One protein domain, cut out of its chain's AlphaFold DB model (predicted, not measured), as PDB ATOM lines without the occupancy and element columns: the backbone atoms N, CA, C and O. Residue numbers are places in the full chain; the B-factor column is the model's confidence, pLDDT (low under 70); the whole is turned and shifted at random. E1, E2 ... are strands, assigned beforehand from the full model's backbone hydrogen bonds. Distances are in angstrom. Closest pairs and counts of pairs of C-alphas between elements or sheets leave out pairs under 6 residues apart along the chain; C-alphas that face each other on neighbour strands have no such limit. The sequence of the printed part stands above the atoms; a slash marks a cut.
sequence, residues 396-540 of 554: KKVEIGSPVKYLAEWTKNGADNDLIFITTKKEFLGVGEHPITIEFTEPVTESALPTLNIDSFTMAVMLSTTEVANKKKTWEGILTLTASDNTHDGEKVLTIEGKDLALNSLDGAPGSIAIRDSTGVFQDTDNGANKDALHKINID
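Overview. This is residues 396 to 540 of the 554 residues of the protein "Peptidase_M23 domain-containing protein" of Ectothiorhodospiraceae bacterium (UniProt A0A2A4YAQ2). Amid little regular structure, a sandwich sets the sheet E3 E2 E1 E4 E6 face to face with the smaller E5 E7 E8; a long loop, residues 498 to 535, precedes E8. Of 145 printed residues, 55 lie in eight named strands, E1 to E8 along the chain; the class is all strand, both sheets antiparallel. It is compact, radius of gyration of the C-alphas 16.0 A, spanning 56 by 34 by 24 A.

Arrangement. Across the large sheet find E3, residues 418 to 426, E2, 406 to 413, E1, 396 to 400, E4, 432 to 440, and E6, 474 to 481. E1 E2 E3 form a meander, each antiparallel to the one before; E4, neighbour of E1 with N 437 and O 399 2.8 A apart, completes a Greek key. Next find E7, 490 to 497, between E5, 451 to 454, and its hairpin partner E8, 536 to 539, where N 492 and O 537 are 2.9 A apart.

Along the chain. E1 begins at C-alpha 396, (132.620, 167.279, 164.964); E4 is 26.1 A long.

Size, cuts and confidence. The printed part has no cut; 14 residues, among them 524 to 529, have pLDDT under 70.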
ATOM      1  N   LYS A 396     132.698 167.569 166.395       93.75
ATOM      2  CA  LYS A 396     132.620 167.279 164.964       93.75
ATOM      3  C   LYS A 396     131.345 166.517 164.623       93.75
ATOM      4  O   LYS A 396     130.718 166.803 163.606       93.75
ATOM      5  N   LYS A 397     130.979 165.524 165.438       96.19
ATOM      6  CA  LYS A 397     129.875 164.598 165.148       96.19
ATOM      7  C   LYS A 397     129.245 164.059 166.428       96.19
ATOM      8  O   LYS A 397     129.948 163.727 167.378       96.19
ATOM      9  N   VAL A 398     127.922 163.892 166.408       98.12
ATOM     10  CA  VAL A 398     127.158 163.165 167.432       98.12
ATOM     11  C   VAL A 398     126.273 162.117 166.768       98.12
ATOM     12  O   VAL A 398     125.494 162.424 165.861       98.12
ATOM     13  N   GLU A 399     126.365 160.881 167.251       98.44
ATOM     14  CA  GLU A 399     125.586 159.726 166.802       98.44
ATOM     15  C   GLU A 399     124.895 159.054 167.996       98.44
ATOM     16  O   GLU A 399     125.516 158.872 169.040       98.44
ATOM     17  N   ILE A 400     123.604 158.716 167.877       98.38
ATOM     18  CA  ILE A 400     122.833 158.103 168.975       98.38
ATOM     19  C   ILE A 400     121.943 156.971 168.466       98.38
ATOM     20  O   ILE A 400     121.175 157.168 167.520       98.38
ATOM     21  N   GLY A 401     121.969 155.829 169.156       96.50
ATOM     22  CA  GLY A 401     121.070 154.685 168.976       96.50
ATOM     23  C   GLY A 401     121.681 153.515 168.196       96.50
ATOM     24  O   GLY A 401     122.607 153.680 167.410       96.50
ATOM     25  N   SER A 402     121.120 152.315 168.385       93.56
ATOM     26  CA  SER A 402     121.456 151.115 167.604       93.56
ATOM     27  C   SER A 402     120.171 150.388 167.172       93.56
ATOM     28  O   SER A 402     119.528 149.742 168.001       93.56
ATOM     29  N   PRO A 403     119.733 150.512 165.899       94.81
ATOM     30  CA  PRO A 403     120.358 151.278 164.813       94.81
ATOM     31  C   PRO A 403     120.321 152.792 165.070       94.81
ATOM     32  O   PRO A 403     119.435 153.264 165.780       94.81
ATOM     33  N   VAL A 404     121.231 153.546 164.443       97.38
ATOM     34  CA  VAL A 404     121.345 155.010 164.587       97.38
ATOM     35  C   VAL A 404     119.984 155.685 164.421       97.38
ATOM     36  O   VAL A 404     119.284 155.426 163.443       97.38
ATOM     37  N   LYS A 405     119.612 156.552 165.360       97.44
ATOM     38  CA  LYS A 405     118.362 157.328 165.416       97.44
ATOM     39  C   LYS A 405     118.596 158.826 165.305       97.44
ATOM     40  O   LYS A 405     117.757 159.523 164.741       97.44
ATOM     41  N   TYR A 406     119.739 159.304 165.777       98.38
ATOM     42  CA  TYR A 406     120.171 160.683 165.611       98.38
ATOM     43  C   TYR A 406     121.590 160.715 165.054       98.38
ATOM     44  O   TYR A 406     122.439 159.943 165.495       98.38
ATOM     45  N   LEU A 407     121.815 161.581 164.071       98.06
ATOM     46  CA  LEU A 407     123.122 161.840 163.485       98.06
ATOM     47  C   LEU A 407     123.185 163.303 163.060       98.06
ATOM     48  O   LEU A 407     122.412 163.725 162.191       98.06
ATOM     49  N   ALA A 408     124.113 164.044 163.653       97.06
ATOM     50  CA  ALA A 408     124.459 165.390 163.229       97.06
ATOM     51  C   ALA A 408     125.974 165.593 163.257       97.06
ATOM     52  O   ALA A 408     126.668 164.997 164.079       97.06
ATOM     53  N   GLU A 409     126.470 166.427 162.353       94.50
ATOM     54  CA  GLU A 409     127.893 166.694 162.174       94.50
ATOM     55  C   GLU A 409     128.136 168.090 161.598       94.50
ATOM     56  O   GLU A 409     127.310 168.634 160.857       94.50
ATOM     57  N   TRP A 410     129.297 168.645 161.926       90.31
ATOM     58  CA  TRP A 410     129.872 169.781 161.224       90.31
ATOM     59  C   TRP A 410     130.645 169.281 160.007       90.31
ATOM     60  O   TRP A 410     131.538 168.440 160.108       90.31
ATOM     61  N   THR A 411     130.288 169.798 158.835       86.06
ATOM     62  CA  THR A 411     130.856 169.365 157.552       86.06
ATOM     63  C   THR A 411     131.366 170.552 156.755       86.06
ATOM     64  O   THR A 411     130.893 171.675 156.926       86.06
ATOM     65  N   LYS A 412     132.331 170.299 155.867       82.94
ATOM     66  CA  LYS A 412     132.874 171.321 154.968       82.94
ATOM     67  C   LYS A 412     131.821 171.737 153.937       82.94
ATOM     68  O   LYS A 412     131.192 170.886 153.306       82.94
ATOM     69  N   ASN A 413     131.690 173.038 153.721       81.44
ATOM     70  CA  ASN A 413     130.801 173.654 152.751       81.44
ATOM     71  C   ASN A 413     131.601 174.403 151.679       81.44
ATOM     72  O   ASN A 413     132.266 175.399 151.955       81.44
ATOM     73  N   GLY A 414     131.477 173.953 150.432       72.56
ATOM     74  CA  GLY A 414     132.078 174.625 149.281       72.56
ATOM     75  C   GLY A 414     133.607 174.544 149.219       72.56
ATOM     76  O   GLY A 414     134.246 173.784 149.941       72.56
ATOM     77  N   ALA A 415     134.186 175.313 148.294       66.44
ATOM     78  CA  ALA A 415     135.630 175.339 148.037       66.44
ATOM     79  C   ALA A 415     136.420 176.100 149.116       66.44
ATOM     80  O   ALA A 415     137.604 175.837 149.306       66.44
ATOM     81  N   ASP A 416     135.753 177.002 149.838       64.00
ATOM     82  CA  ASP A 416     136.362 177.838 150.873       64.00
ATOM     83  C   ASP A 416     136.491 177.116 152.225       64.00
ATOM     84  O   ASP A 416     137.011 177.701 153.174       64.00
ATOM     85  N   ASN A 417     136.042 175.854 152.303       70.88
ATOM     86  CA  ASN A 417     136.073 174.983 153.481       70.88
ATOM     87  C   ASN A 417     135.443 175.588 154.752       70.88
ATOM     88  O   ASN A 417     135.914 175.316 155.856       70.88
ATOM     89  N   ASP A 418     134.385 176.389 154.613       79.19
ATOM     90  CA  ASP A 418     133.606 176.853 155.767       79.19
ATOM     91  C   ASP A 418     132.849 175.678 156.402       79.19
ATOM     92  O   ASP A 418     132.469 174.733 155.708       79.19
ATOM     93  N   LEU A 419     132.601 175.723 157.711       85.00
ATOM     94  CA  LEU A 419     131.870 174.662 158.405       85.00
ATOM     95  C   LEU A 419     130.365 174.949 158.442       85.00
ATOM     96  O   LEU A 419     129.927 176.052 158.766       85.00
ATOM     97  N   ILE A 420     129.561 173.928 158.131       88.44
ATOM     98  CA  ILE A 420     128.101 173.951 158.282       88.44
ATOM     99  C   ILE A 420     127.620 172.796 159.152       88.44
ATOM    100  O   ILE A 420     128.077 171.659 159.013       88.44
ATOM    101  N   PHE A 421     126.654 173.087 160.020       91.31
ATOM    102  CA  PHE A 421     126.015 172.092 160.869       91.31
ATOM    103  C   PHE A 421     124.891 171.382 160.110       91.31
ATOM    104  O   PHE A 421     123.928 172.015 159.665       91.31
ATOM    105  N   ILE A 422     124.989 170.061 159.978       93.38
ATOM    106  CA  ILE A 422     124.002 169.230 159.285       93.38
ATOM    107  C   ILE A 422     123.436 168.202 160.256       93.38
ATOM    108  O   ILE A 422     124.167 167.481 160.921       93.38
ATOM    109  N   THR A 423     122.107 168.086 160.294       96.31
ATOM    110  CA  THR A 423     121.421 166.953 160.927       96.31
ATOM    111  C   THR A 423     120.917 166.003 159.846       96.31
ATOM    112  O   THR A 423     119.928 166.289 159.171       96.31
ATOM    113  N   THR A 424     121.586 164.863 159.691       96.00
ATOM    114  CA  THR A 424     121.272 163.843 158.677       96.00
ATOM    115  C   THR A 424     120.159 162.907 159.140       96.00
ATOM    116  O   THR A 424     119.363 162.428 158.329       96.00
ATOM    117  N   LYS A 425     120.072 162.642 160.450       96.50
ATOM    118  CA  LYS A 425     119.050 161.760 161.022       96.50
ATOM    119  C   LYS A 425     118.489 162.323 162.324       96.50
ATOM    120  O   LYS A 425     119.249 162.759 163.182       96.50
ATOM    121  N   LYS A 426     117.160 162.287 162.472       96.81
ATOM    122  CA  LYS A 426     116.441 162.698 163.689       96.81
ATOM    123  C   LYS A 426     115.121 161.929 163.827       96.81
ATOM    124  O   LYS A 426     114.055 162.414 163.460       96.81
ATOM    125  N   GLU A 427     115.215 160.696 164.312       96.19
ATOM    126  CA  GLU A 427     114.080 159.841 164.681       96.19
ATOM    127  C   GLU A 427     113.787 159.932 166.192       96.19
ATOM    128  O   GLU A 427     114.590 160.468 166.956       96.19
ATOM    129  N   PHE A 428     112.643 159.397 166.629       94.75
ATOM    130  CA  PHE A 428     112.325 159.279 168.054       94.75
ATOM    131  C   PHE A 428     113.177 158.204 168.739       94.75
ATOM    132  O   PHE A 428     113.311 157.080 168.239       94.75
ATOM    133  N   LEU A 429     113.706 158.548 169.911       94.94
ATOM    134  CA  LEU A 429     114.323 157.631 170.862       94.94
ATOM    135  C   LEU A 429     113.231 157.094 171.795       94.94
ATOM    136  O   LEU A 429     112.628 157.854 172.552       94.94
ATOM    137  N   GLY A 430     112.957 155.792 171.699       92.31
ATOM    138  CA  GLY A 430     111.971 155.102 172.534       92.31
ATOM    139  C   GLY A 430     112.560 154.513 173.814       92.31
ATOM    140  O   GLY A 430     113.734 154.696 174.116       92.31
ATOM    141  N   VAL A 431     111.760 153.746 174.553       92.94
ATOM    142  CA  VAL A 431     112.223 152.993 175.735       92.94
ATOM    143  C   VAL A 431     113.381 152.057 175.368       92.94
ATOM    144  O   VAL A 431     113.292 151.319 174.386       92.94
ATOM    145  N   GLY A 432     114.444 152.060 176.175       93.69
ATOM    146  CA  GLY A 432     115.626 151.218 175.986       93.69
ATOM    147  C   GLY A 432     116.945 151.951 176.226       93.69
ATOM    148  O   GLY A 432     116.967 153.110 176.642       93.69
ATOM    149  N   GLU A 433     118.044 151.247 175.964       96.56
ATOM    150  CA  GLU A 433     119.399 151.796 175.977       96.56
ATOM    151  C   GLU A 433     119.771 152.304 174.581       96.56
ATOM    152  O   GLU A 433     119.627 151.592 173.583       96.56
ATOM    153  N   HIS A 434     120.277 153.531 174.519       97.25
ATOM    154  CA  HIS A 434     120.731 154.175 173.294       97.25
ATOM    155  C   HIS A 434     122.209 154.529 173.444       97.25
ATOM    156  O   HIS A 434     122.526 155.439 174.216       97.25
ATOM    157  N   PRO A 435     123.121 153.831 172.744       98.00
ATOM    158  CA  PRO A 435     124.526 154.217 172.739       98.00
ATOM    159  C   PRO A 435     124.674 155.606 172.118       98.00
ATOM    160  O   PRO A 435     123.972 155.930 171.158       98.00
ATOM    161  N   ILE A 436     125.570 156.407 172.677       98.38
ATOM    162  CA  ILE A 436     125.958 157.732 172.200       98.38
ATOM    163  C   ILE A 436     127.427 157.676 171.803       98.38
ATOM    164  O   ILE A 436     128.241 157.179 172.579       98.38
ATOM    165  N   THR A 437     127.767 158.264 170.664       98.25
ATOM    166  CA  THR A 437     129.148 158.538 170.263       98.25
ATOM    167  C   THR A 437     129.288 160.024 169.952       98.25
ATOM    168  O   THR A 437     128.512 160.570 169.168       98.25
ATOM    169  N   ILE A 438     130.276 160.670 170.568       97.94
ATOM    170  CA  ILE A 438     130.676 162.057 170.326       97.94
ATOM    171  C   ILE A 438     132.092 162.028 169.756       97.94
ATOM    172  O   ILE A 438     132.991 161.451 170.362       97.94
ATOM    173  N   GLU A 439     132.289 162.647 168.600       96.38
ATOM    174  CA  GLU A 439     133.599 162.838 167.981       96.38
ATOM    175  C   GLU A 439     133.954 164.327 168.027       96.38
ATOM    176  O   GLU A 439     133.156 165.163 167.601       96.38
ATOM    177  N   PHE A 440     135.147 164.654 168.514       94.31
ATOM    178  CA  PHE A 440     135.735 165.992 168.500       94.31
ATOM    179  C   PHE A 440     136.718 166.142 167.330       94.31
ATOM    180  O   PHE A 440     137.227 165.157 166.788       94.31
ATOM    181  N   THR A 441     137.013 167.376 166.925       90.69
ATOM    182  CA  THR A 441     137.996 167.650 165.858       90.69
ATOM    183  C   THR A 441     139.426 167.265 166.222       90.69
ATOM    184  O   THR A 441     140.220 166.835 165.372       90.69
ATOM    185  N   GLU A 442     139.744 167.340 167.503       90.56
ATOM    186  CA  GLU A 442     141.067 167.124 168.065       90.56
ATOM    187  C   GLU A 442     140.986 166.389 169.410       90.56
ATOM    188  O   GLU A 442     139.883 166.152 169.913       90.56
ATOM    189  N   PRO A 443     142.120 165.927 169.967       92.44
ATOM    190  CA  PRO A 443     142.106 165.213 171.234       92.44
ATOM    191  C   PRO A 443     141.639 166.113 172.388       92.44
ATOM    192  O   PRO A 443     142.160 167.205 172.593       92.44
ATOM    193  N   VAL A 444     140.704 165.606 173.185       92.69
ATOM    194  CA  VAL A 444     140.169 166.266 174.384       92.69
ATOM    195  C   VAL A 444     140.855 165.687 175.623       92.69
ATOM    196  O   VAL A 444     141.108 164.479 175.706       92.69
ATOM    197  N   THR A 445     141.194 166.541 176.587       89.62
ATOM    198  CA  THR A 445     141.943 166.151 177.786       89.62
ATOM    199  C   THR A 445     141.086 165.403 178.809       89.62
ATOM    200  O   THR A 445     139.931 165.735 179.061       89.62
ATOM    201  N   GLU A 446     141.675 164.414 179.482       84.50
ATOM    202  CA  GLU A 446     141.038 163.742 180.625       84.50
ATOM    203  C   GLU A 446     141.126 164.535 181.925       84.50
ATOM    204  O   GLU A 446     140.342 164.303 182.844       84.50
ATOM    205  N   SER A 447     142.046 165.499 181.998       84.00
ATOM    206  CA  SER A 447     142.163 166.405 183.144       84.00
ATOM    207  C   SER A 447     140.908 167.272 183.322       84.00
ATOM    208  O   SER A 447     140.670 167.798 184.407       84.00
ATOM    209  N   ALA A 448     140.093 167.391 182.270       85.19
ATOM    210  CA  ALA A 448     138.777 168.009 182.261       85.19
ATOM    211  C   ALA A 448     137.834 167.165 181.387       85.19
ATOM    212  O   ALA A 448     137.584 167.498 180.231       85.19
ATOM    213  N   LEU A 449     137.356 166.050 181.956       88.75
ATOM    214  CA  LEU A 449     136.498 165.087 181.260       88.75
ATOM    215  C   LEU A 449     135.334 165.779 180.534       88.75
ATOM    216  O   LEU A 449     134.653 166.608 181.149       88.75
ATOM    217  N   PRO A 450     135.062 165.410 179.271       93.44
ATOM    218  CA  PRO A 450     133.915 165.948 178.572       93.44
ATOM    219  C   PRO A 450     132.622 165.516 179.262       93.44
ATOM    220  O   PRO A 450     132.514 164.409 179.798       93.44
ATOM    221  N   THR A 451     131.624 166.393 179.236       94.56
ATOM    222  CA  THR A 451     130.307 166.128 179.821       94.56
ATOM    223  C   THR A 451     129.222 166.243 178.764       94.56
ATOM    224  O   THR A 451     129.307 167.078 177.867       94.56
ATOM    225  N   LEU A 452     128.194 165.400 178.876       96.88
ATOM    226  CA  LEU A 452     126.983 165.478 178.065       96.88
ATOM    227  C   LEU A 452     125.778 165.660 178.988       96.88
ATOM    228  O   LEU A 452     125.381 164.738 179.701       96.88
ATOM    229  N   ASN A 453     125.173 166.842 178.944       96.50
ATOM    230  CA  ASN A 453     123.934 167.156 179.644       96.50
ATOM    231  C   ASN A 453     122.759 167.152 178.665       96.50
ATOM    232  O   ASN A 453     122.896 167.562 177.514       96.50
ATOM    233  N   ILE A 454     121.595 166.713 179.133       95.75
ATOM    234  CA  ILE A 454     120.336 166.773 178.384       95.75
ATOM    235  C   ILE A 454     119.365 167.574 179.248       95.75
ATOM    236  O   ILE A 454     119.188 167.243 180.416       95.75
ATOM    237  N   ASP A 455     118.771 168.634 178.702       91.12
ATOM    238  CA  ASP A 455     118.041 169.677 179.451       91.12
ATOM    239  C   ASP A 455     116.930 169.196 180.411       91.12
ATOM    240  O   ASP A 455     116.629 169.872 181.395       91.12
ATOM    241  N   SER A 456     116.330 168.033 180.166       88.00
ATOM    242  CA  SER A 456     115.319 167.433 181.044       88.00
ATOM    243  C   SER A 456     115.884 166.472 182.096       88.00
ATOM    244  O   SER A 456     115.139 166.064 182.982       88.00
ATOM    245  N   PHE A 457     117.163 166.098 182.022       90.31
ATOM    246  CA  PHE A 457     117.810 165.136 182.915       90.31
ATOM    247  C   PHE A 457     118.587 165.854 184.023       90.31
ATOM    248  O   PHE A 457     119.286 166.835 183.793       90.31
ATOM    249  N   THR A 458     118.507 165.336 185.251       87.31
ATOM    250  CA  THR A 458     119.220 165.912 186.408       87.31
ATOM    251  C   THR A 458     120.681 165.479 186.506       87.31
ATOM    252  O   THR A 458     121.428 166.034 187.306       87.31
ATOM    253  N   MET A 459     121.078 164.450 185.756       88.25
ATOM    254  CA  MET A 459     122.434 163.909 185.741       88.25
ATOM    255  C   MET A 459     122.957 163.872 184.310       88.25
ATOM    256  O   MET A 459     122.220 163.514 183.391       88.25
ATOM    257  N   ALA A 460     124.235 164.207 184.148       90.94
ATOM    258  CA  ALA A 460     124.936 164.064 182.884       90.94
ATOM    259  C   ALA A 460     125.046 162.586 182.477       90.94
ATOM    260  O   ALA A 460     125.154 161.692 183.325       90.94
ATOM    261  N   VAL A 461     125.069 162.339 181.171       93.44
ATOM    262  CA  VAL A 461     125.445 161.041 180.615       93.44
ATOM    263  C   VAL A 461     126.938 160.845 180.858       93.44
ATOM    264  O   VAL A 461     127.754 161.692 180.493       93.44
ATOM    265  N   MET A 462     127.296 159.723 181.479       92.94
ATOM    266  CA  MET A 462     128.695 159.364 181.685       92.94
ATOM    267  C   MET A 462     129.341 159.040 180.338       92.94
ATOM    268  O   MET A 462     128.867 158.155 179.623       92.94
ATOM    269  N   LEU A 463     130.422 159.751 180.022       95.25
ATOM    270  CA  LEU A 463     131.229 159.530 178.830       95.25
ATOM    271  C   LEU A 463     132.524 158.798 179.191       95.25
ATOM    272  O   LEU A 463     133.102 159.004 180.258       95.25
ATOM    273  N   SER A 464     132.981 157.944 178.284       94.25
ATOM    274  CA  SER A 464     134.244 157.215 178.393       94.25
ATOM    275  C   SER A 464     134.888 157.060 177.020       94.25
ATOM    276  O   SER A 464     134.217 157.182 176.002       94.25
ATOM    277  N   THR A 465     136.187 156.791 176.972       94.56
ATOM    278  CA  THR A 465     136.890 156.507 175.720       94.56
ATOM    279  C   THR A 465     137.856 155.350 175.916       94.56
ATOM    280  O   THR A 465     138.388 155.140 177.008       94.56
ATOM    281  N   THR A 466     138.070 154.581 174.852       92.50
ATOM    282  CA  THR A 466     139.091 153.526 174.799       92.50
ATOM    283  C   THR A 466     140.335 153.964 174.026       92.50
ATOM    284  O   THR A 466     141.307 153.211 173.943       92.50
ATOM    285  N   GLU A 467     140.328 155.180 173.470       91.06
ATOM    286  CA  GLU A 467     141.460 155.725 172.734       91.06
ATOM    287  C   GLU A 467     142.649 155.987 173.668       91.06
ATOM    288  O   GLU A 467     142.511 156.310 174.850       91.06
ATOM    289  N   VAL A 468     143.857 155.827 173.131       85.50
ATOM    290  CA  VAL A 468     145.094 156.063 173.885       85.50
ATOM    291  C   VAL A 468     145.263 157.548 174.221       85.50
ATOM    292  O   VAL A 468     144.720 158.421 173.541       85.50
ATOM    293  N   ALA A 469     146.030 157.842 175.277       74.56
ATOM    294  CA  ALA A 469     146.346 159.213 175.688       74.56
ATOM    295  C   ALA A 469     146.845 160.068 174.504       74.56
ATOM    296  O   ALA A 469     147.495 159.556 173.591       74.56
ATOM    297  N   ASN A 470     146.492 161.359 174.507       79.50
ATOM    298  CA  ASN A 470     146.782 162.342 173.451       79.50
ATOM    299  C   ASN A 470     146.129 162.067 172.081       79.50
ATOM    300  O   ASN A 470     146.386 162.793 171.125       79.50
ATOM    301  N   LYS A 471     145.261 161.049 171.966       85.81
ATOM    302  CA  LYS A 471     144.482 160.748 170.748       85.81
ATOM    303  C   LYS A 471     142.968 160.699 170.975       85.81
ATOM    304  O   LYS A 471     142.255 160.279 170.075       85.81
ATOM    305  N   LYS A 472     142.498 161.116 172.156       91.38
ATOM    306  CA  LYS A 472     141.116 160.984 172.655       91.38
ATOM    307  C   LYS A 472     140.144 161.952 171.978       91.38
ATOM    308  O   LYS A 472     139.775 162.971 172.556       91.38
ATOM    309  N   LYS A 473     139.750 161.644 170.748       93.69
ATOM    310  CA  LYS A 473     138.765 162.387 169.951       93.69
ATOM    311  C   LYS A 473     137.364 161.797 170.057       93.69
ATOM    312  O   LYS A 473     136.397 162.526 169.876       93.69
ATOM    313  N   THR A 474     137.239 160.506 170.348       96.19
ATOM    314  CA  THR A 474     135.960 159.791 170.340       96.19
ATOM    315  C   THR A 474     135.565 159.381 171.748       96.19
ATOM    316  O   THR A 474     136.332 158.721 172.451       96.19
ATOM    317  N   TRP A 475     134.351 159.742 172.149       96.81
ATOM    318  CA  TRP A 475     133.798 159.480 173.472       96.81
ATOM    319  C   TRP A 475     132.437 158.805 173.365       96.81
ATOM    320  O   TRP A 475     131.590 159.189 172.561       96.81
ATOM    321  N   GLU A 476     132.226 157.797 174.197       97.31
ATOM    322  CA  GLU A 476     131.059 156.928 174.184       97.31
ATOM    323  C   GLU A 476     130.302 157.005 175.511       97.31
ATOM    324  O   GLU A 476     130.902 157.048 176.588       97.31
ATOM    325  N   GLY A 477     128.975 156.986 175.431       97.00
ATOM    326  CA  GLY A 477     128.073 156.954 176.581       97.00
ATOM    327  C   GLY A 477     126.812 156.149 176.284       97.00
ATOM    328  O   GLY A 477     126.604 155.680 175.168       97.00
ATOM    329  N   ILE A 478     125.948 155.981 177.287       97.25
ATOM    330  CA  ILE A 478     124.664 155.283 177.130       97.25
ATOM    331  C   ILE A 478     123.555 156.134 177.744       97.25
ATOM    332  O   ILE A 478     123.583 156.441 178.936       97.25
ATOM    333  N   LEU A 479     122.550 156.475 176.936       96.00
ATOM    334  CA  LEU A 479     121.297 157.056 177.408       96.00
ATOM    335  C   LEU A 479     120.285 155.939 177.662       96.00
ATOM    336  O   LEU A 479     119.952 155.182 176.754       96.00
ATOM    337  N   THR A 480     119.761 155.852 178.882       94.25
ATOM    338  CA  THR A 480     118.731 154.868 179.243       94.25
ATOM    339  C   THR A 480     117.382 155.556 179.404       94.25
ATOM    340  O   THR A 480     117.244 156.461 180.224       94.25
ATOM    341  N   LEU A 481     116.381 155.106 178.648       93.50
ATOM    342  CA  LEU A 481     115.009 155.615 178.694       93.50
ATOM    343  C   LEU A 481     114.067 154.536 179.225       93.50
ATOM    344  O   LEU A 481     114.087 153.397 178.753       93.50
ATOM    345  N   THR A 482     113.219 154.887 180.192       89.94
ATOM    346  CA  THR A 482     112.303 153.937 180.844       89.94
ATOM    347  C   THR A 482     110.846 154.258 180.522       89.94
ATOM    348  O   THR A 482     110.467 155.415 180.389       89.94
ATOM    349  N   ALA A 483     110.002 153.228 180.416       82.06
ATOM    350  CA  ALA A 483     108.594 153.378 180.025       82.06
ATOM    351  C   ALA A 483     107.738 154.190 181.018       82.06
ATOM    352  O   ALA A 483     106.643 154.635 180.680       82.06
ATOM    353  N   SER A 484     108.203 154.345 182.261       77.56
ATOM    354  CA  SER A 484     107.494 155.063 183.323       77.56
ATOM    355  C   SER A 484     107.802 156.559 183.377       77.56
ATOM    356  O   SER A 484     107.179 157.253 184.177       77.56
ATOM    357  N   ASP A 485     108.746 157.046 182.569       81.94
ATOM    358  CA  ASP A 485     109.251 158.412 182.660       81.94
ATOM    359  C   ASP A 485     109.046 159.198 181.361       81.94
ATOM    360  O   ASP A 485     109.942 159.332 180.530       81.94
ATOM    361  N   ASN A 486     107.839 159.744 181.214       85.06
ATOM    362  CA  ASN A 486     107.484 160.631 180.108       85.06
ATOM    363  C   ASN A 486     107.851 162.100 180.372       85.06
ATOM    364  O   ASN A 486     107.538 162.970 179.558       85.06
ATOM    365  N   THR A 487     108.521 162.411 181.491       87.25
ATOM    366  CA  THR A 487     108.949 163.790 181.788       87.25
ATOM    367  C   THR A 487     110.027 164.272 180.812       87.25
ATOM    368  O   THR A 487     110.203 165.476 180.601       87.25
ATOM    369  N   HIS A 488     110.686 163.323 180.145       89.62
ATOM    370  CA  HIS A 488     111.702 163.555 179.133       89.62
ATOM    371  C   HIS A 488     111.170 163.509 177.693       89.62
ATOM    372  O   HIS A 488     111.975 163.674 176.780       89.62
ATOM    373  N   ASP A 489     109.866 163.341 177.459       92.12
ATOM    374  CA  ASP A 489     109.315 163.311 176.098       92.12
ATOM    375  C   ASP A 489     109.424 164.686 175.398       92.12
ATOM    376  O   ASP A 489     109.454 165.756 176.027       92.12
ATOM    377  N   GLY A 490     109.487 164.659 174.065       92.81
ATOM    378  CA  GLY A 490     109.601 165.833 173.197       92.81
ATOM    379  C   GLY A 490     111.024 166.120 172.711       92.81
ATOM    380  O   GLY A 490     111.924 165.290 172.832       92.81
ATOM    381  N   GLU A 491     111.218 167.304 172.121       96.44
ATOM    382  CA  GLU A 491     112.548 167.776 171.721       96.44
ATOM    383  C   GLU A 491     113.374 168.113 172.971       96.44
ATOM    384  O   GLU A 491     112.867 168.779 173.879       96.44
ATOM    385  N   LYS A 492     114.627 167.651 173.001       96.25
ATOM    386  CA  LYS A 492     115.615 167.935 174.049       96.25
ATOM    387  C   LYS A 492     116.899 168.470 173.450       96.25
ATOM    388  O   LYS A 492     117.341 167.981 172.406       96.25
ATOM    389  N   VAL A 493     117.487 169.453 174.123       95.56
ATOM    390  CA  VAL A 493     118.791 170.017 173.765       95.56
ATOM    391  C   VAL A 493     119.890 169.248 174.486       95.56
ATOM    392  O   VAL A 493     119.802 168.992 175.689       95.56
ATOM    393  N   LEU A 494     120.927 168.886 173.737       95.88
ATOM    394  CA  LEU A 494     122.154 168.320 174.273       95.88
ATOM    395  C   LEU A 494     123.123 169.473 174.499       95.88
ATOM    396  O   LEU A 494     123.275 170.329 173.634       95.88
ATOM    397  N   THR A 495     123.770 169.496 175.656       95.25
ATOM    398  CA  THR A 495     124.862 170.421 175.956       95.25
ATOM    399  C   THR A 495     126.123 169.615 176.203       95.25
ATOM    400  O   THR A 495     126.159 168.807 177.133       95.25
ATOM    401  N   ILE A 496     127.128 169.827 175.361       95.06
ATOM    402  CA  ILE A 496     128.411 169.134 175.415       95.06
ATOM    403  C   ILE A 496     129.478 170.137 175.832       95.06
ATOM    404  O   ILE A 496     129.631 171.185 175.211       95.06
ATOM    405  N   GLU A 497     130.223 169.799 176.875       93.81
ATOM    406  CA  GLU A 497     131.386 170.560 177.331       93.81
ATOM    407  C   GLU A 497     132.625 169.671 177.239       93.81
ATOM    408  O   GLU A 497     132.539 168.454 177.405       93.81
ATOM    409  N   GLY A 498     133.778 170.276 176.985       92.00
ATOM    410  CA  GLY A 498     135.056 169.590 176.863       92.00
ATOM    411  C   GLY A 498     136.190 170.598 176.738       92.00
ATOM    412  O   GLY A 498     135.947 171.791 176.532       92.00
ATOM    413  N   LYS A 499     137.423 170.121 176.895       92.75
ATOM    414  CA  LYS A 499     138.625 170.925 176.690       92.75
ATOM    415  C   LYS A 499     139.664 170.171 175.878       92.75
ATOM    416  O   LYS A 499     139.848 168.979 176.108       92.75
ATOM    417  N   ASP A 500     140.352 170.847 174.973       92.94
ATOM    418  CA  ASP A 500     141.484 170.258 174.249       92.94
ATOM    419  C   ASP A 500     142.683 169.966 175.181       92.94
ATOM    420  O   ASP A 500     142.627 170.111 176.411       92.94
ATOM    421  N   LEU A 501     143.794 169.536 174.584       93.12
ATOM    422  CA  LEU A 501     145.042 169.284 175.301       93.12
ATOM    423  C   LEU A 501     145.699 170.551 175.867       93.12
ATOM    424  O   LEU A 501     146.433 170.437 176.846       93.12
ATOM    425  N   ALA A 502     145.430 171.729 175.299       91.94
ATOM    426  CA  ALA A 502     145.923 173.025 175.766       91.94
ATOM    427  C   ALA A 502     144.976 173.718 176.773       91.94
ATOM    428  O   ALA A 502     145.294 174.783 177.304       91.94
ATOM    429  N   LEU A 503     143.872 173.054 177.136       92.12
ATOM    430  CA  LEU A 503     142.828 173.476 178.075       92.12
ATOM    431  C   LEU A 503     141.859 174.552 177.558       92.12
ATOM    432  O   LEU A 503     141.101 175.111 178.379       92.12
ATOM    433  N   ASN A 504     141.820 174.812 176.248       89.62
ATOM    434  CA  ASN A 504     140.804 175.684 175.660       89.62
ATOM    435  C   ASN A 504     139.452 174.969 175.655       89.62
ATOM    436  O   ASN A 504     139.369 173.745 175.568       89.62
ATOM    437  N   SER A 505     138.380 175.741 175.830       90.38
ATOM    438  CA  SER A 505     137.016 175.198 175.830       90.38
ATOM    439  C   SER A 505     136.507 175.039 174.400       90.38
ATOM    440  O   SER A 505     137.089 175.603 173.474       90.38
ATOM    441  N   LEU A 506     135.418 174.287 174.237       89.44
ATOM    442  CA  LEU A 506     134.812 174.084 172.925       89.44
ATOM    443  C   LEU A 506     134.323 175.400 172.314       89.44
ATOM    444  O   LEU A 506     133.673 176.189 173.000       89.44
ATOM    445  N   ASP A 507     134.554 175.560 171.018       86.69
ATOM    446  CA  ASP A 507     133.840 176.508 170.172       86.69
ATOM    447  C   ASP A 507     132.425 175.961 169.916       86.69
ATOM    448  O   ASP A 507     132.232 174.888 169.331       86.69
ATOM    449  N   GLY A 508     131.422 176.680 170.425       82.00
ATOM    450  CA  GLY A 508     130.010 176.321 170.274       82.00
ATOM    451  C   GLY A 508     129.390 176.768 168.948       82.00
ATOM    452  O   GLY A 508     128.242 176.412 168.658       82.00
ATOM    453  N   ALA A 509     130.114 177.549 168.144       80.56
ATOM    454  CA  ALA A 509     129.678 178.089 166.864       80.56
ATOM    455  C   ALA A 509     130.802 178.080 165.794       80.56
ATOM    456  O   ALA A 509     131.028 179.108 165.149       80.56
ATOM    457  N   PRO A 510     131.394 176.913 165.457       79.00
ATOM    458  CA  PRO A 510     132.566 176.797 164.573       79.00
ATOM    459  C   PRO A 510     132.346 177.209 163.107       79.00
ATOM    460  O   PRO A 510     133.250 177.117 162.277       79.00
ATOM    461  N   GLY A 511     131.147 177.685 162.755       75.00
ATOM    462  CA  GLY A 511     130.892 178.365 161.485       75.00
ATOM    463  C   GLY A 511     131.494 179.779 161.411       75.00
ATOM    464  O   GLY A 511     131.751 180.264 160.311       75.00
ATOM    465  N   SER A 512     131.733 180.441 162.550       69.31
ATOM    466  CA  SER A 512     132.485 181.699 162.647       69.31
ATOM    467  C   SER A 512     133.834 181.408 163.289       69.31
ATOM    468  O   SER A 512     133.965 181.462 164.498       69.31
ATOM    469  N   ILE A 513     134.810 181.041 162.466       66.56
ATOM    470  CA  ILE A 513     136.137 180.581 162.893       66.56
ATOM    471  C   ILE A 513     136.767 181.549 163.908       66.56
ATOM    472  O   ILE A 513     137.035 182.704 163.564       66.56
ATOM    473  N   ALA A 514     137.043 181.064 165.121       72.31
ATOM    474  CA  ALA A 514     137.869 181.764 166.099       72.31
ATOM    475  C   ALA A 514     139.318 181.879 165.593       72.31
ATOM    476  O   ALA A 514     139.874 180.925 165.044       72.31
ATOM    477  N   ILE A 515     139.943 183.044 165.778       70.31
ATOM    478  CA  ILE A 515     141.311 183.320 165.305       70.31
ATOM    479  C   ILE A 515     142.155 183.777 166.491       70.31
ATOM    480  O   ILE A 515     141.699 184.604 167.275       70.31
ATOM    481  N   ARG A 516     143.392 183.294 166.633       75.19
ATOM    482  CA  ARG A 516     144.332 183.861 167.612       75.19
ATOM    483  C   ARG A 516     144.834 185.228 167.153       75.19
ATOM    484  O   ARG A 516     145.205 185.403 165.996       75.19
ATOM    485  N   ASP A 517     144.877 186.197 168.061       68.31
ATOM    486  CA  ASP A 517     145.639 187.421 167.821       68.31
ATOM    487  C   ASP A 517     147.152 187.195 167.973       68.31
ATOM    488  O   ASP A 517     147.622 186.122 168.352       68.31
ATOM    489  N   SER A 518     147.930 188.253 167.731       64.25
ATOM    490  CA  SER A 518     149.390 188.264 167.876       64.25
ATOM    491  C   SER A 518     149.898 188.105 169.317       64.25
ATOM    492  O   SER A 518     151.106 188.118 169.552       64.25
ATOM    493  N   THR A 519     149.000 187.989 170.299       66.38
ATOM    494  CA  THR A 519     149.321 187.652 171.693       66.38
ATOM    495  C   THR A 519     148.972 186.202 172.035       66.38
ATOM    496  O   THR A 519     149.189 185.775 173.168       66.38
ATOM    497  N   GLY A 520     148.459 185.438 171.064       67.75
ATOM    498  CA  GLY A 520     148.029 184.053 171.241       67.75
ATOM    499  C   GLY A 520     146.650 183.896 171.862       67.75
ATOM    500  O   GLY A 520     146.227 182.768 172.121       67.75
ATOM    501  N   VAL A 521     145.942 184.995 172.118       78.12
ATOM    502  CA  VAL A 521     144.594 184.955 172.680       78.12
ATOM    503  C   VAL A 521     143.620 184.736 171.538       78.12
ATOM    504  O   VAL A 521     143.654 185.457 170.541       78.12
ATOM    505  N   PHE A 522     142.735 183.751 171.678       77.56
ATOM    506  CA  PHE A 522     141.639 183.592 170.739       77.56
ATOM    507  C   PHE A 522     140.745 184.828 170.774       77.56
ATOM    508  O   PHE A 522     140.092 185.142 171.770       77.56
ATOM    509  N   GLN A 523     140.737 185.532 169.654       72.56
ATOM    510  CA  GLN A 523     139.726 186.501 169.294       72.56
ATOM    511  C   GLN A 523     138.554 185.706 168.748       72.56
ATOM    512  O   GLN A 523     138.341 185.604 167.540       72.56
ATOM    513  N   ASP A 524     137.827 185.094 169.671       65.44
ATOM    514  CA  ASP A 524     136.488 184.660 169.365       65.44
ATOM    515  C   ASP A 524     135.512 185.801 169.666       65.44
ATOM    516  O   ASP A 524     135.592 186.495 170.684       65.44
ATOM    517  N   THR A 525     134.608 186.035 168.724       50.03
ATOM    518  CA  THR A 525     133.455 186.924 168.910       50.03
ATOM    519  C   THR A 525     132.192 186.118 169.209       50.03
ATOM    520  O   THR A 525     131.081 186.649 169.110       50.03
ATOM    521  N   ASP A 526     132.330 184.838 169.545       54.03
ATOM    522  CA  ASP A 526     131.238 183.892 169.605       54.03
ATOM    523  C   ASP A 526     130.188 184.255 170.661       54.03
ATOM    524  O   ASP A 526     130.307 184.130 171.881       54.03
ATOM    525  N   ASN A 527     129.006 184.536 170.130       50.34
ATOM    526  CA  ASN A 527     127.727 184.260 170.769       50.34
ATOM    527  C   ASN A 527     127.519 182.737 171.047       50.34
ATOM    528  O   ASN A 527     126.381 182.268 170.981       50.34
ATOM    529  N   GLY A 528     128.586 181.961 171.304       56.00
ATOM    530  CA  GLY A 528     128.670 180.494 171.267       56.00
ATOM    531  C   GLY A 528     129.156 179.825 172.561       56.00
ATOM    532  O   GLY A 528     129.142 178.615 172.653       56.00
ATOM    533  N   ALA A 529     129.462 180.563 173.625       67.38
ATOM    534  CA  ALA A 529     129.418 180.067 175.004       67.38
ATOM    535  C   ALA A 529     130.236 178.800 175.374       67.38
ATOM    536  O   ALA A 529     129.680 177.974 176.078       67.38
ATOM    537  N   ASN A 530     131.531 178.642 175.069       84.94
ATOM    538  CA  ASN A 530     132.417 177.594 175.656       84.94
ATOM    539  C   ASN A 530     131.880 176.129 175.663       84.94
ATOM    540  O   ASN A 530     132.340 175.306 176.468       84.94
ATOM    541  N   LYS A 531     130.868 175.802 174.845       89.38
ATOM    542  CA  LYS A 531     130.143 174.521 174.838       89.38
ATOM    543  C   LYS A 531     129.323 174.358 173.562       89.38
ATOM    544  O   LYS A 531     128.800 175.335 173.037       89.38
ATOM    545  N   ASP A 532     129.097 173.122 173.127       91.00
ATOM    546  CA  ASP A 532     128.148 172.848 172.043       91.00
ATOM    547  C   ASP A 532     126.729 172.696 172.611       91.00
ATOM    548  O   ASP A 532     126.498 171.892 173.518       91.00
ATOM    549  N   ALA A 533     125.773 173.464 172.082       92.25
ATOM    550  CA  ALA A 533     124.349 173.365 172.416       92.25
ATOM    551  C   ALA A 533     123.437 173.297 171.173       92.25
ATOM    552  O   ALA A 533     122.259 173.671 171.227       92.25
ATOM    553  N   LEU A 534     123.974 172.858 170.031       91.06
ATOM    554  CA  LEU A 534     123.265 172.842 168.744       91.06
ATOM    555  C   LEU A 534     122.520 171.528 168.493       91.06
ATOM    556  O   LEU A 534     121.568 171.472 167.707       91.06
ATOM    557  N   HIS A 535     122.923 170.468 169.187       94.50
ATOM    558  CA  HIS A 535     122.343 169.144 169.042       94.50
ATOM    559  C   HIS A 535     120.959 169.034 169.703       94.50
ATOM    560  O   HIS A 535     120.757 169.395 170.863       94.50
ATOM    561  N   LYS A 536     119.988 168.492 168.952       95.94
ATOM    562  CA  LYS A 536     118.582 168.360 169.366       95.94
ATOM    563  C   LYS A 536     118.011 166.990 169.021       95.94
ATOM    564  O   LYS A 536     117.841 166.683 167.838       95.94
ATOM    565  N   ILE A 537     117.630 166.219 170.034       96.88
ATOM    566  CA  ILE A 537     117.034 164.878 169.896       96.88
ATOM    567  C   ILE A 537     115.540 164.898 170.198       96.88
ATOM    568  O   ILE A 537     115.060 165.802 170.872       96.88
ATOM    569  N   ASN A 538     114.814 163.886 169.723       95.94
ATOM    570  CA  ASN A 538     113.405 163.687 170.055       95.94
ATOM    571  C   ASN A 538     113.255 162.411 170.884       95.94
ATOM    572  O   ASN A 538     113.676 161.342 170.443       95.94
ATOM    573  N   ILE A 539     112.630 162.515 172.051       95.31
ATOM    574  CA  ILE A 539     112.336 161.381 172.933       95.31
ATOM    575  C   ILE A 539     110.826 161.121 172.922       95.31
ATOM    576  O   ILE A 539     110.035 162.064 172.979       95.31
ATOM    577  N   ASP A 540     110.439 159.850 172.816       93.31
ATOM    578  CA  ASP A 540     109.050 159.393 172.955       93.31
ATOM    579  C   ASP A 540     109.020 158.037 173.672       93.31
ATOM    580  O   ASP A 540     109.205 156.974 173.070       93.31
TER     581      ASP A 540